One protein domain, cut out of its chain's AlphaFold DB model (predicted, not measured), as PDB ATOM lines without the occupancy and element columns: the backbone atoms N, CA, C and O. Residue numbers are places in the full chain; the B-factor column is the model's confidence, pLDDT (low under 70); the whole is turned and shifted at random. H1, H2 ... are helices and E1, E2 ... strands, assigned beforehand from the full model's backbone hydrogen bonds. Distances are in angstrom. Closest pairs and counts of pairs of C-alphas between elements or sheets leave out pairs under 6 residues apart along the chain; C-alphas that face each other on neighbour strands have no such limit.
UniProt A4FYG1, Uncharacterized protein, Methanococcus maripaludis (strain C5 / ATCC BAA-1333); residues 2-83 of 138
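AT A GLANCE: This is residues 2 to 83 of the 138 residues of an uncharacterized protein of Methanococcus maripaludis (strain C5 / ATCC BAA-1333) (UniProt A4FYG1). A small, narrow sheet of four strands ends in a single helix, H1, which stands up from it like a post, with residues 74 to 83 sticking out free. From the end of the sheet where H1 starts, a tail, residues 2 to 12, and a long loop, residues 25 to 47, reach away and make much of the length. The printed part has 82 residues with four named strands and one named helix, in the order E1 E2 E3 E4 H1; the sheet runs E1, E2, E3, E4, all antiparallel. The class is mixed, helices and strands, with under half of the residues in named elements. The whole is loose, with a radius of gyration of the C-alphas of 15.6 A, and flat, spanning 46 by 36 by 19 A.

HOW THE PARTS SIT: Start at E1, residues 13 to 17, an edge strand, and go on through a tight link to E2, residues 20 to 24; in this hairpin N 15 and O 22 are 2.9 A apart, within hydrogen-bond range. E3, residues 48 to 53, is the next antiparallel neighbour, at 174 degrees to E2, and N 50 and O 23 are within range at 2.8 A. E4, residues 64 to 69, is the other edge strand; it forms a hairpin with E3, where N 49 and O 68 are 2.7 A apart, within range. The four strands make a meander, each the antiparallel neighbour of the one before. E1 and E4 are apart. H1, residues 70 to 82, follows E4 by a tight link; it is on the sheet, over E4, and stands up from it, its line rising 88 degrees out of the local plane. Its closest C-alphas to E3 are those of Tyr 48 and His 70, 5.6 A. In H1 every O i to N i+4 pair is within hydrogen-bond range.

IN THESE COORDINATES: Find C-alpha 13 at (-48.835, -8.104, -21.082), where E1 begins; E1 measures 13.4 A from first to last C-alpha and E2 13.6 A. E3 begins at C-alpha 48, (-39.967, -3.692, -26.442), and runs 16.1 A; E4 runs 16.9 A. H1 runs 18.2 A, to C-alpha 82 at (-39.529, 12.776, -10.518).

THE WHOLE: The C-alphas farthest apart are those of Gly 2 and Asp 83, 49.9 A. The printed part has no cut. Look for the long link at residues 25 to 47, between E2 and E3; in it residues 30 to 31 pair briefly with 36 to 37, antiparallel. The mean pLDDT of the printed part is 79.2, and residues 2 to 9 and 29 to 42 are under 70.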
ATOM      1  N   GLY A   2     -39.123 -32.138 -28.898       51.22
ATOM      2  CA  GLY A   2     -39.988 -31.899 -27.740       51.22
ATOM      3  C   GLY A   2     -41.252 -31.160 -28.177       51.22
ATOM      4  O   GLY A   2     -41.175 -30.252 -29.002       51.22
ATOM      5  N   VAL A   3     -42.405 -31.578 -27.662       55.81
ATOM      6  CA  VAL A   3     -43.671 -30.867 -27.857       55.81
ATOM      7  C   VAL A   3     -43.563 -29.537 -27.113       55.81
ATOM      8  O   VAL A   3     -43.315 -29.529 -25.907       55.81
ATOM      9  N   ILE A   4     -43.680 -28.418 -27.829       61.72
ATOM     10  CA  ILE A   4     -43.695 -27.086 -27.216       61.72
ATOM     11  C   ILE A   4     -44.999 -26.955 -26.430       61.72
ATOM     12  O   ILE A   4     -46.087 -27.079 -26.990       61.72
ATOM     13  N   ASP A   5     -44.881 -26.711 -25.130       66.88
ATOM     14  CA  ASP A   5     -46.016 -26.412 -24.264       66.88
ATOM     15  C   ASP A   5     -46.356 -24.921 -24.376       66.88
ATOM     16  O   ASP A   5     -45.701 -24.067 -23.770       66.88
ATOM     17  N   PHE A   6     -47.364 -24.608 -25.193       63.59
ATOM     18  CA  PHE A   6     -47.798 -23.237 -25.467       63.59
ATOM     19  C   PHE A   6     -48.333 -22.504 -24.230       63.59
ATOM     20  O   PHE A   6     -48.265 -21.275 -24.175       63.59
ATOM     21  N   ASP A   7     -48.827 -23.226 -23.223       69.44
ATOM     22  CA  ASP A   7     -49.361 -22.618 -22.003       69.44
ATOM     23  C   ASP A   7     -48.262 -22.178 -21.036       69.44
ATOM     24  O   ASP A   7     -48.486 -21.302 -20.199       69.44
ATOM     25  N   LYS A   8     -47.048 -22.717 -21.195       69.44
ATOM     26  CA  LYS A   8     -45.860 -22.315 -20.428       69.44
ATOM     27  C   LYS A   8     -45.078 -21.167 -21.061       69.44
ATOM     28  O   LYS A   8     -44.084 -20.723 -20.484       69.44
ATOM     29  N   LEU A   9     -45.496 -20.681 -22.230       68.38
ATOM     30  CA  LEU A   9     -44.831 -19.561 -22.885       68.38
ATOM     31  C   LEU A   9     -45.199 -18.234 -22.207       68.38
ATOM     32  O   LEU A   9     -46.381 -17.991 -21.945       68.38
ATOM     33  N   PRO A  10     -44.224 -17.347 -21.939       71.44
ATOM     34  CA  PRO A  10     -44.517 -16.013 -21.436       71.44
ATOM     35  C   PRO A  10     -45.324 -15.236 -22.485       71.44
ATOM     36  O   PRO A  10     -44.871 -15.023 -23.609       71.44
ATOM     37  N   LYS A  11     -46.539 -14.823 -22.116       78.50
ATOM     38  CA  LYS A  11     -47.445 -14.071 -22.994       78.50
ATOM     39  C   LYS A  11     -47.211 -12.566 -22.818       78.50
ATOM     40  O   LYS A  11     -46.961 -12.136 -21.689       78.50
ATOM     41  N   PRO A  12     -47.307 -11.755 -23.887       85.00
ATOM     42  CA  PRO A  12     -47.228 -10.304 -23.763       85.00
ATOM     43  C   PRO A  12     -48.288  -9.759 -22.797       85.00
ATOM     44  O   PRO A  12     -49.453 -10.165 -22.844       85.00
ATOM     45  N   ALA A  13     -47.894  -8.819 -21.938       87.62
ATOM     46  CA  ALA A  13     -48.835  -8.104 -21.082       87.62
ATOM     47  C   ALA A  13     -49.482  -6.969 -21.883       87.62
ATOM     48  O   ALA A  13     -48.792  -6.247 -22.600       87.62
ATOM     49  N   ARG A  14     -50.802  -6.799 -21.771       90.06
ATOM     50  CA  ARG A  14     -51.550  -5.819 -22.565       90.06
ATOM     51  C   ARG A  14     -52.474  -4.973 -21.701       90.06
ATOM     52  O   ARG A  14     -53.263  -5.508 -20.928       90.06
ATOM     53  N   VAL A  15     -52.442  -3.666 -21.938       91.81
ATOM     54  CA  VAL A  15     -53.384  -2.681 -21.394       91.81
ATOM     55  C   VAL A  15     -54.097  -1.996 -22.559       91.81
ATOM     56  O   VAL A  15     -53.459  -1.594 -23.530       91.81
ATOM     57  N   ASN A  16     -55.426  -1.883 -22.500       87.69
ATOM     58  CA  ASN A  16     -56.209  -1.162 -23.509       87.69
ATOM     59  C   ASN A  16     -56.446   0.282 -23.051       87.69
ATOM     60  O   ASN A  16     -56.817   0.503 -21.903       87.69
ATOM     61  N   LEU A  17     -56.265   1.241 -23.958       81.44
ATOM     62  CA  LEU A  17     -56.379   2.682 -23.721       81.44
ATOM     63  C   LEU A  17     -57.468   3.298 -24.613       81.44
ATOM     64  O   LEU A  17     -57.169   4.169 -25.425       81.44
ATOM     65  N   SER A  18     -58.711   2.813 -24.511       79.50
ATOM     66  CA  SER A  18     -59.884   3.199 -25.329       79.50
ATOM     67  C   SER A  18     -59.652   3.158 -26.850       79.50
ATOM     68  O   SER A  18     -60.088   2.216 -27.505       79.50
ATOM     69  N   TYR A  19     -58.937   4.143 -27.402       79.19
ATOM     70  CA  TYR A  19     -58.521   4.263 -28.805       79.19
ATOM     71  C   TYR A  19     -57.118   3.704 -29.100       79.19
ATOM     72  O   TYR A  19     -56.579   3.897 -30.192       79.19
ATOM     73  N   GLY A  20     -56.499   3.032 -28.136       86.62
ATOM     74  CA  GLY A  20     -55.168   2.459 -28.289       86.62
ATOM     75  C   GLY A  20     -54.926   1.255 -27.393       86.62
ATOM     76  O   GLY A  20     -55.817   0.780 -26.682       86.62
ATOM     77  N   ARG A  21     -53.698   0.749 -27.422       91.62
ATOM     78  CA  ARG A  21     -53.210  -0.287 -26.510       91.62
ATOM     79  C   ARG A  21     -51.722  -0.114 -26.252       91.62
ATOM     80  O   ARG A  21     -50.983   0.358 -27.111       91.62
ATOM     81  N   VAL A  22     -51.303  -0.570 -25.083       92.69
ATOM     82  CA  VAL A  22     -49.900  -0.755 -24.728       92.69
ATOM     83  C   VAL A  22     -49.662  -2.248 -24.570       92.69
ATOM     84  O   VAL A  22     -50.425  -2.922 -23.872       92.69
ATOM     85  N   VAL A  23     -48.641  -2.773 -25.240       92.44
ATOM     86  CA  VAL A  23     -48.260  -4.187 -25.186       92.44
ATOM     87  C   VAL A  23     -46.796  -4.281 -24.781       92.44
ATOM     88  O   VAL A  23     -45.930  -3.791 -25.495       92.44
ATOM     89  N   ALA A  24     -46.519  -4.906 -23.640       90.81
ATOM     90  CA  ALA A  24     -45.163  -5.205 -23.201       90.81
ATOM     91  C   ALA A  24     -44.806  -6.633 -23.620       90.81
ATOM     92  O   ALA A  24     -45.389  -7.605 -23.121       90.81
ATOM     93  N   TYR A  25     -43.869  -6.751 -24.555       88.50
ATOM     94  CA  TYR A  25     -43.389  -8.036 -25.035       88.50
ATOM     95  C   TYR A  25     -42.337  -8.602 -24.079       88.50
ATOM     96  O   TYR A  25     -41.537  -7.859 -23.509       88.50
ATOM     97  N   PRO A  26     -42.298  -9.928 -23.873       82.81
ATOM     98  CA  PRO A  26     -41.296 -10.528 -23.007       82.81
ATOM     99  C   PRO A  26     -39.880 -10.245 -23.527       82.81
ATOM    100  O   PRO A  26     -39.630 -10.209 -24.732       82.81
ATOM    101  N   HIS A  27     -38.933 -10.042 -22.609       79.81
ATOM    102  CA  HIS A  27     -37.526  -9.892 -22.975       79.81
ATOM    103  C   HIS A  27     -36.946 -11.242 -23.407       79.81
ATOM    104  O   HIS A  27     -37.172 -12.257 -22.740       79.81
ATOM    105  N   LYS A  28     -36.126 -11.244 -24.462       71.75
ATOM    106  CA  LYS A  28     -35.360 -12.425 -24.868       71.75
ATOM    107  C   LYS A  28     -34.365 -12.782 -23.764       71.75
ATOM    108  O   LYS A  28     -33.481 -11.990 -23.444       71.75
ATOM    109  N   LYS A  29     -34.506 -13.949 -23.140       65.50
ATOM    110  CA  LYS A  29     -33.470 -14.483 -22.248       65.50
ATOM    111  C   LYS A  29     -32.625 -15.469 -23.039       65.50
ATOM    112  O   LYS A  29     -33.140 -16.494 -23.472       65.50
ATOM    113  N   SER A  30     -31.350 -15.152 -23.216       60.84
ATOM    114  CA  SER A  30     -30.321 -16.094 -23.648       60.84
ATOM    115  C   SER A  30     -29.654 -16.674 -22.400       60.84
ATOM    116  O   SER A  30     -29.138 -15.931 -21.568       60.84
ATOM    117  N   TYR A  31     -29.694 -17.995 -22.243       53.03
ATOM    118  CA  TYR A  31     -28.930 -18.706 -21.216       53.03
ATOM    119  C   TYR A  31     -27.779 -19.463 -21.887       53.03
ATOM    120  O   TYR A  31     -28.043 -20.394 -22.639       53.03
ATOM    121  N   GLY A  32     -26.533 -19.090 -21.571       50.25
ATOM    122  CA  GLY A  32     -25.317 -19.839 -21.930       50.25
ATOM    123  C   GLY A  32     -24.948 -19.879 -23.421       50.25
ATOM    124  O   GLY A  32     -25.707 -19.433 -24.280       50.25
ATOM    125  N   ASP A  33     -23.754 -20.419 -23.702       48.62
ATOM    126  CA  ASP A  33     -23.114 -20.483 -25.034       48.62
ATOM    127  C   ASP A  33     -23.884 -21.332 -26.066       48.62
ATOM    128  O   ASP A  33     -23.666 -21.209 -27.270       48.62
ATOM    129  N   GLU A  34     -24.847 -22.140 -25.619       46.84
ATOM    130  CA  GLU A  34     -25.850 -22.768 -26.477       46.84
ATOM    131  C   GLU A  34     -27.154 -21.984 -26.346       46.84
ATOM    132  O   GLU A  34     -28.000 -22.290 -25.508       46.84
ATOM    133  N   ALA A  35     -27.295 -20.929 -27.150       43.75
ATOM    134  CA  ALA A  35     -28.417 -20.002 -27.112       43.75
ATOM    135  C   ALA A  35     -29.779 -20.703 -27.311       43.75
ATOM    136  O   ALA A  35     -30.340 -20.718 -28.405       43.75
ATOM    137  N   GLN A  36     -30.369 -21.231 -26.238       44.28
ATOM    138  CA  GLN A  36     -31.798 -21.502 -26.203       44.28
ATOM    139  C   GLN A  36     -32.509 -20.161 -26.055       44.28
ATOM    140  O   GLN A  36     -32.651 -19.614 -24.961       44.28
ATOM    141  N   VAL A  37     -32.934 -19.612 -27.193       51.81
ATOM    142  CA  VAL A  37     -33.926 -18.540 -27.245       51.81
ATOM    143  C   VAL A  37     -35.187 -19.095 -26.599       51.81
ATOM    144  O   VAL A  37     -35.867 -19.931 -27.192       51.81
ATOM    145  N   ILE A  38     -35.488 -18.686 -25.366       52.09
ATOM    146  CA  ILE A  38     -36.750 -19.057 -24.726       52.09
ATOM    147  C   ILE A  38     -37.864 -18.279 -25.440       52.09
ATOM    148  O   ILE A  38     -38.201 -17.164 -25.058       52.09
ATOM    149  N   ASN A  39     -38.352 -18.906 -26.514       53.22
ATOM    150  CA  ASN A  39     -39.621 -18.746 -27.217       53.22
ATOM    151  C   ASN A  39     -40.152 -17.315 -27.313       53.22
ATOM    152  O   ASN A  39     -40.926 -16.837 -26.482       53.22
ATOM    153  N   GLU A  40     -39.772 -16.668 -28.406       55.72
ATOM    154  CA  GLU A  40     -40.343 -15.411 -28.852       55.72
ATOM    155  C   GLU A  40     -41.728 -15.675 -29.458       55.72
ATOM    156  O   GLU A  40     -41.849 -16.238 -30.542       55.72
ATOM    157  N   PHE A  41     -42.791 -15.269 -28.757       56.81
ATOM    158  CA  PHE A  41     -44.126 -15.153 -29.364       56.81
ATOM    159  C   PHE A  41     -44.102 -14.181 -30.561       56.81
ATOM    160  O   PHE A  41     -44.883 -14.323 -31.495       56.81
ATOM    161  N   ASP A  42     -43.180 -13.215 -30.515       68.94
ATOM    162  CA  ASP A  42     -42.910 -12.222 -31.547       68.94
ATOM    163  C   ASP A  42     -41.420 -11.801 -31.471       68.94
ATOM    164  O   ASP A  42     -41.053 -11.008 -30.597       68.94
ATOM    165  N   PRO A  43     -40.536 -12.396 -32.298       71.62
ATOM    166  CA  PRO A  43     -39.087 -12.160 -32.264       71.62
ATOM    167  C   PRO A  43     -38.664 -10.719 -32.498       71.62
ATOM    168  O   PRO A  43     -37.689 -10.252 -31.913       71.62
ATOM    169  N   GLU A  44     -39.390 -10.022 -33.365       75.50
ATOM    170  CA  GLU A  44     -39.019  -8.685 -33.824       75.50
ATOM    171  C   GLU A  44     -39.244  -7.639 -32.729       75.50
ATOM    172  O   GLU A  44     -38.522  -6.645 -32.654       75.50
ATOM    173  N   HIS A  45     -40.201  -7.899 -31.834       80.19
ATOM    174  CA  HIS A  45     -40.622  -6.962 -30.794       80.19
ATOM    175  C   HIS A  45     -40.234  -7.400 -29.374       80.19
ATOM    176  O   HIS A  45     -40.537  -6.705 -28.403       80.19
ATOM    177  N   ALA A  46     -39.538  -8.530 -29.217       82.88
ATOM    178  CA  ALA A  46     -39.070  -8.999 -27.918       82.88
ATOM    179  C   ALA A  46     -38.167  -7.955 -27.230       82.88
ATOM    180  O   ALA A  46     -37.209  -7.450 -27.812       82.88
ATOM    181  N   GLY A  47     -38.456  -7.637 -25.964       84.44
ATOM    182  CA  GLY A  47     -37.741  -6.593 -25.214       84.44
ATOM    183  C   GLY A  47     -38.261  -5.160 -25.414       84.44
ATOM    184  O   GLY A  47     -37.707  -4.234 -24.811       84.44
ATOM    185  N   TYR A  48     -39.322  -4.981 -26.206       90.44
ATOM    186  CA  TYR A  48     -39.967  -3.692 -26.442       90.44
ATOM    187  C   TYR A  48     -41.368  -3.600 -25.823       90.44
ATOM    188  O   TYR A  48     -42.088  -4.583 -25.628       90.44
ATOM    189  N   VAL A  49     -41.774  -2.362 -25.561       92.19
ATOM    190  CA  VAL A  49     -43.147  -1.937 -25.312       92.19
ATOM    191  C   VAL A  49     -43.676  -1.285 -26.585       92.19
ATOM    192  O   VAL A  49     -43.168  -0.253 -27.024       92.19
ATOM    193  N   LEU A  50     -44.715  -1.877 -27.164       93.38
ATOM    194  CA  LEU A  50     -45.488  -1.281 -28.245       93.38
ATOM    195  C   LEU A  50     -46.544  -0.352 -27.652       93.38
ATOM    196  O   LEU A  50     -47.375  -0.779 -26.848       93.38
ATOM    197  N   ILE A  51     -46.559   0.891 -28.116       93.62
ATOM    198  CA  ILE A  51     -47.671   1.820 -27.949       93.62
ATOM    199  C   ILE A  51     -48.344   1.963 -29.310       93.62
ATOM    200  O   ILE A  51     -47.742   2.450 -30.266       93.62
ATOM    201  N   GLU A  52     -49.598   1.534 -29.399       91.50
ATOM    202  CA  GLU A  52     -50.406   1.634 -30.610       91.50
ATOM    203  C   GLU A  52     -51.616   2.527 -30.346       91.50
ATOM    204  O   GLU A  52     -52.336   2.344 -29.362       91.50
ATOM    205  N   SER A  53     -51.863   3.475 -31.246       88.06
ATOM    206  CA  SER A  53     -53.039   4.337 -31.206       88.06
ATOM    207  C   SER A  53     -53.646   4.469 -32.593       88.06
ATOM    208  O   SER A  53     -52.956   4.800 -33.558       88.06
ATOM    209  N   TYR A  54     -54.955   4.251 -32.680       84.56
ATOM    210  CA  TYR A  54     -55.743   4.562 -33.874       84.56
ATOM    211  C   TYR A  54     -56.554   5.852 -33.701       84.56
ATOM    212  O   TYR A  54     -57.422   6.156 -34.521       84.56
ATOM    213  N   ALA A  55     -56.282   6.629 -32.646       77.00
ATOM    214  CA  ALA A  55     -56.882   7.943 -32.478       77.00
ATOM    215  C   ALA A  55     -56.543   8.820 -33.696       77.00
ATOM    216  O   ALA A  55     -55.374   9.050 -34.013       77.00
ATOM    217  N   ASN A  56     -57.581   9.319 -34.369       70.69
ATOM    218  CA  ASN A  56     -57.492  10.105 -35.605       70.69
ATOM    219  C   ASN A  56     -56.934   9.347 -36.831       70.69
ATOM    220  O   ASN A  56     -56.481   9.984 -37.782       70.69
ATOM    221  N   CYS A  57     -56.976   8.011 -36.841       78.94
ATOM    222  CA  CYS A  57     -56.645   7.209 -38.020       78.94
ATOM    223  C   CYS A  57     -57.921   6.833 -38.807       78.94
ATOM    224  O   CYS A  57     -58.925   6.484 -38.184       78.94
ATOM    225  N   PRO A  58     -57.908   6.851 -40.159       78.19
ATOM    226  CA  PRO A  58     -59.069   6.456 -40.972       78.19
ATOM    227  C   PRO A  58     -59.481   4.986 -40.805       78.19
ATOM    228  O   PRO A  58     -60.640   4.635 -41.005       78.19
ATOM    229  N   SER A  59     -58.531   4.118 -40.451       77.81
ATOM    230  CA  SER A  59     -58.755   2.699 -40.176       77.81
ATOM    231  C   SER A  59     -57.774   2.196 -39.114       77.81
ATOM    232  O   SER A  59     -56.754   2.832 -38.841       77.81
ATOM    233  N   ARG A  60     -58.073   1.032 -38.520       72.75
ATOM    234  CA  ARG A  60     -57.183   0.374 -37.544       72.75
ATOM    235  C   ARG A  60     -55.879  -0.102 -38.181       72.75
ATOM    236  O   ARG A  60     -54.861  -0.132 -37.504       72.75
ATOM    237  N   ASP A  61     -55.877  -0.408 -39.472       79.06
ATOM    238  CA  ASP A  61     -54.662  -0.830 -40.180       79.06
ATOM    239  C   ASP A  61     -53.666   0.327 -40.357       79.06
ATOM    240  O   ASP A  61     -52.479   0.105 -40.564       79.06
ATOM    241  N   LEU A  62     -54.142   1.570 -40.225       81.81
ATOM    242  CA  LEU A  62     -53.333   2.790 -40.269       81.81
ATOM    243  C   LEU A  62     -53.003   3.320 -38.866       81.81
ATOM    244  O   LEU A  62     -52.731   4.512 -38.700       81.81
ATOM    245  N   SER A  63     -53.066   2.461 -37.844       85.44
ATOM    246  CA  SER A  63     -52.695   2.824 -36.474       85.44
ATOM    247  C   SER A  63     -51.262   3.343 -36.419       85.44
ATOM    248  O   SER A  63     -50.352   2.767 -37.013       85.44
ATOM    249  N   LYS A  64     -51.041   4.405 -35.647       89.69
ATOM    250  CA  LYS A  64     -49.691   4.867 -35.326       89.69
ATOM    251  C   LYS A  64     -49.103   3.922 -34.286       89.69
ATOM    252  O   LYS A  64     -49.747   3.653 -33.271       89.69
ATOM    253  N   GLN A  65     -47.893   3.443 -34.541       91.19
ATOM    254  CA  GLN A  65     -47.175   2.525 -33.665       91.19
ATOM    255  C   GLN A  65     -45.828   3.126 -33.273       91.19
ATOM    256  O   GLN A  65     -45.122   3.686 -34.112       91.19
ATOM    257  N   ALA A  66     -45.480   3.000 -31.997       92.44
ATOM    258  CA  ALA A  66     -44.164   3.317 -31.471       92.44
ATOM    259  C   ALA A  66     -43.645   2.122 -30.668       92.44
ATOM    260  O   ALA A  66     -44.360   1.583 -29.822       92.44
ATOM    261  N   TYR A  67     -42.400   1.736 -30.929       92.56
ATOM    262  CA  TYR A  67     -41.707   0.666 -30.222       92.56
ATOM    263  C   TYR A  67     -40.635   1.296 -29.338       92.56
ATOM    264  O   TYR A  67     -39.701   1.920 -29.838       92.56
ATOM    265  N   LEU A  68     -40.793   1.162 -28.025       93.81
ATOM    266  CA  LEU A  68     -39.869   1.693 -27.024       93.81
ATOM    267  C   LEU A  68     -39.203   0.533 -26.302       93.81
ATOM    268  O   LEU A  68     -39.875  -0.450 -25.997       93.81
ATOM    269  N   THR A  69     -37.909   0.604 -26.002       93.50
ATOM    270  CA  THR A  69     -37.301  -0.464 -25.197       93.50
ATOM    271  C   THR A  69     -37.897  -0.456 -23.783       93.50
ATOM    272  O   THR A  69     -38.434   0.553 -23.314       93.50
ATOM    273  N   HIS A  70     -37.769  -1.563 -23.046       91.00
ATOM    274  CA  HIS A  70     -38.134  -1.574 -21.622       91.00
ATOM    275  C   HIS A  70     -37.408  -0.492 -20.806       91.00
ATOM    276  O   HIS A  70     -37.966   0.021 -19.834       91.00
ATOM    277  N   MET A  71     -36.177  -0.139 -21.196       93.50
ATOM    278  CA  MET A  71     -35.412   0.922 -20.542       93.50
ATOM    279  C   MET A  71     -36.046   2.288 -20.795       93.50
ATOM    280  O   MET A  71     -36.281   3.019 -19.837       93.50
ATOM    281  N   ASP A  72     -36.396   2.593 -22.046       95.19
ATOM    282  CA  ASP A  72     -37.033   3.862 -22.415       95.19
ATOM    283  C   ASP A  72     -38.363   4.044 -21.688       95.19
ATOM    284  O   ASP A  72     -38.591   5.073 -21.055       95.19
ATOM    285  N   MET A  73     -39.215   3.011 -21.695       95.31
ATOM    286  CA  MET A  73     -40.499   3.064 -20.997       95.31
ATOM    287  C   MET A  73     -40.308   3.295 -19.491       95.31
ATOM    288  O   MET A  73     -41.016   4.103 -18.890       95.31
ATOM    289  N   ARG A  74     -39.321   2.629 -18.875       94.81
ATOM    290  CA  ARG A  74     -38.995   2.838 -17.458       94.81
ATOM    291  C   ARG A  74     -38.512   4.263 -17.192       94.81
ATOM    292  O   ARG A  74     -38.937   4.851 -16.204       94.81
ATOM    293  N   MET A  75     -37.653   4.818 -18.047       96.69
ATOM    294  CA  MET A  75     -37.181   6.198 -17.906       96.69
ATOM    295  C   MET A  75     -38.319   7.209 -18.047       96.69
ATOM    296  O   MET A  75     -38.364   8.151 -17.268       96.69
ATOM    297  N   ILE A  76     -39.263   7.000 -18.971       95.94
ATOM    298  CA  ILE A  76     -40.443   7.869 -19.127       95.94
ATOM    299  C   ILE A  76     -41.300   7.858 -17.856       95.94
ATOM    300  O   ILE A  76     -41.710   8.917 -17.383       95.94
ATOM    301  N   ILE A  77     -41.551   6.677 -17.283       95.38
ATOM    302  CA  ILE A  77     -42.324   6.549 -16.038       95.38
ATOM    303  C   ILE A  77     -41.620   7.278 -14.889       95.38
ATOM    304  O   ILE A  77     -42.267   8.025 -14.159       95.38
ATOM    305  N   LEU A  78     -40.305   7.090 -14.745       96.88
ATOM    306  CA  LEU A  78     -39.522   7.779 -13.716       96.88
ATOM    307  C   LEU A  78     -39.513   9.295 -13.935       96.88
ATOM    308  O   LEU A  78     -39.744  10.039 -12.991       96.88
ATOM    309  N   ALA A  79     -39.347   9.760 -15.175       96.81
ATOM    310  CA  ALA A  79     -39.402  11.181 -15.503       96.81
ATOM    311  C   ALA A  79     -40.757  11.799 -15.127       96.81
ATOM    312  O   ALA A  79     -40.793  12.880 -14.554       96.81
ATOM    313  N   TYR A  80     -41.871  11.102 -15.368       97.38
ATOM    314  CA  TYR A  80     -43.191  11.565 -14.926       97.38
ATOM    315  C   TYR A  80     -43.322  11.633 -13.394       97.38
ATOM    316  O   TYR A  80     -44.022  12.494 -12.865       97.38
ATOM    317  N   GLN A  81     -42.658  10.740 -12.660       96.94
ATOM    318  CA  GLN A  81     -42.706  10.721 -11.197       96.94
ATOM    319  C   GLN A  81     -41.797  11.780 -10.555       96.94
ATOM    320  O   GLN A  81     -42.173  12.356  -9.533       96.94
ATOM    321  N   GLU A  82     -40.627  12.030 -11.144       97.00
ATOM    322  CA  GLU A  82     -39.529  12.776 -10.518       97.00
ATOM    323  C   GLU A  82     -39.308  14.182 -11.106       97.00
ATOM    324  O   GLU A  82     -38.809  15.057 -10.397       97.00
ATOM    325  N   ASP A  83     -39.676  14.433 -12.369       97.38
ATOM    326  CA  ASP A  83     -39.539  15.745 -13.018       97.38
ATOM    327  C   ASP A  83     -40.888  16.479 -13.067       97.38
ATOM    328  O   ASP A  83     -41.760  16.192 -13.892       97.38
TER     329      ASP A  83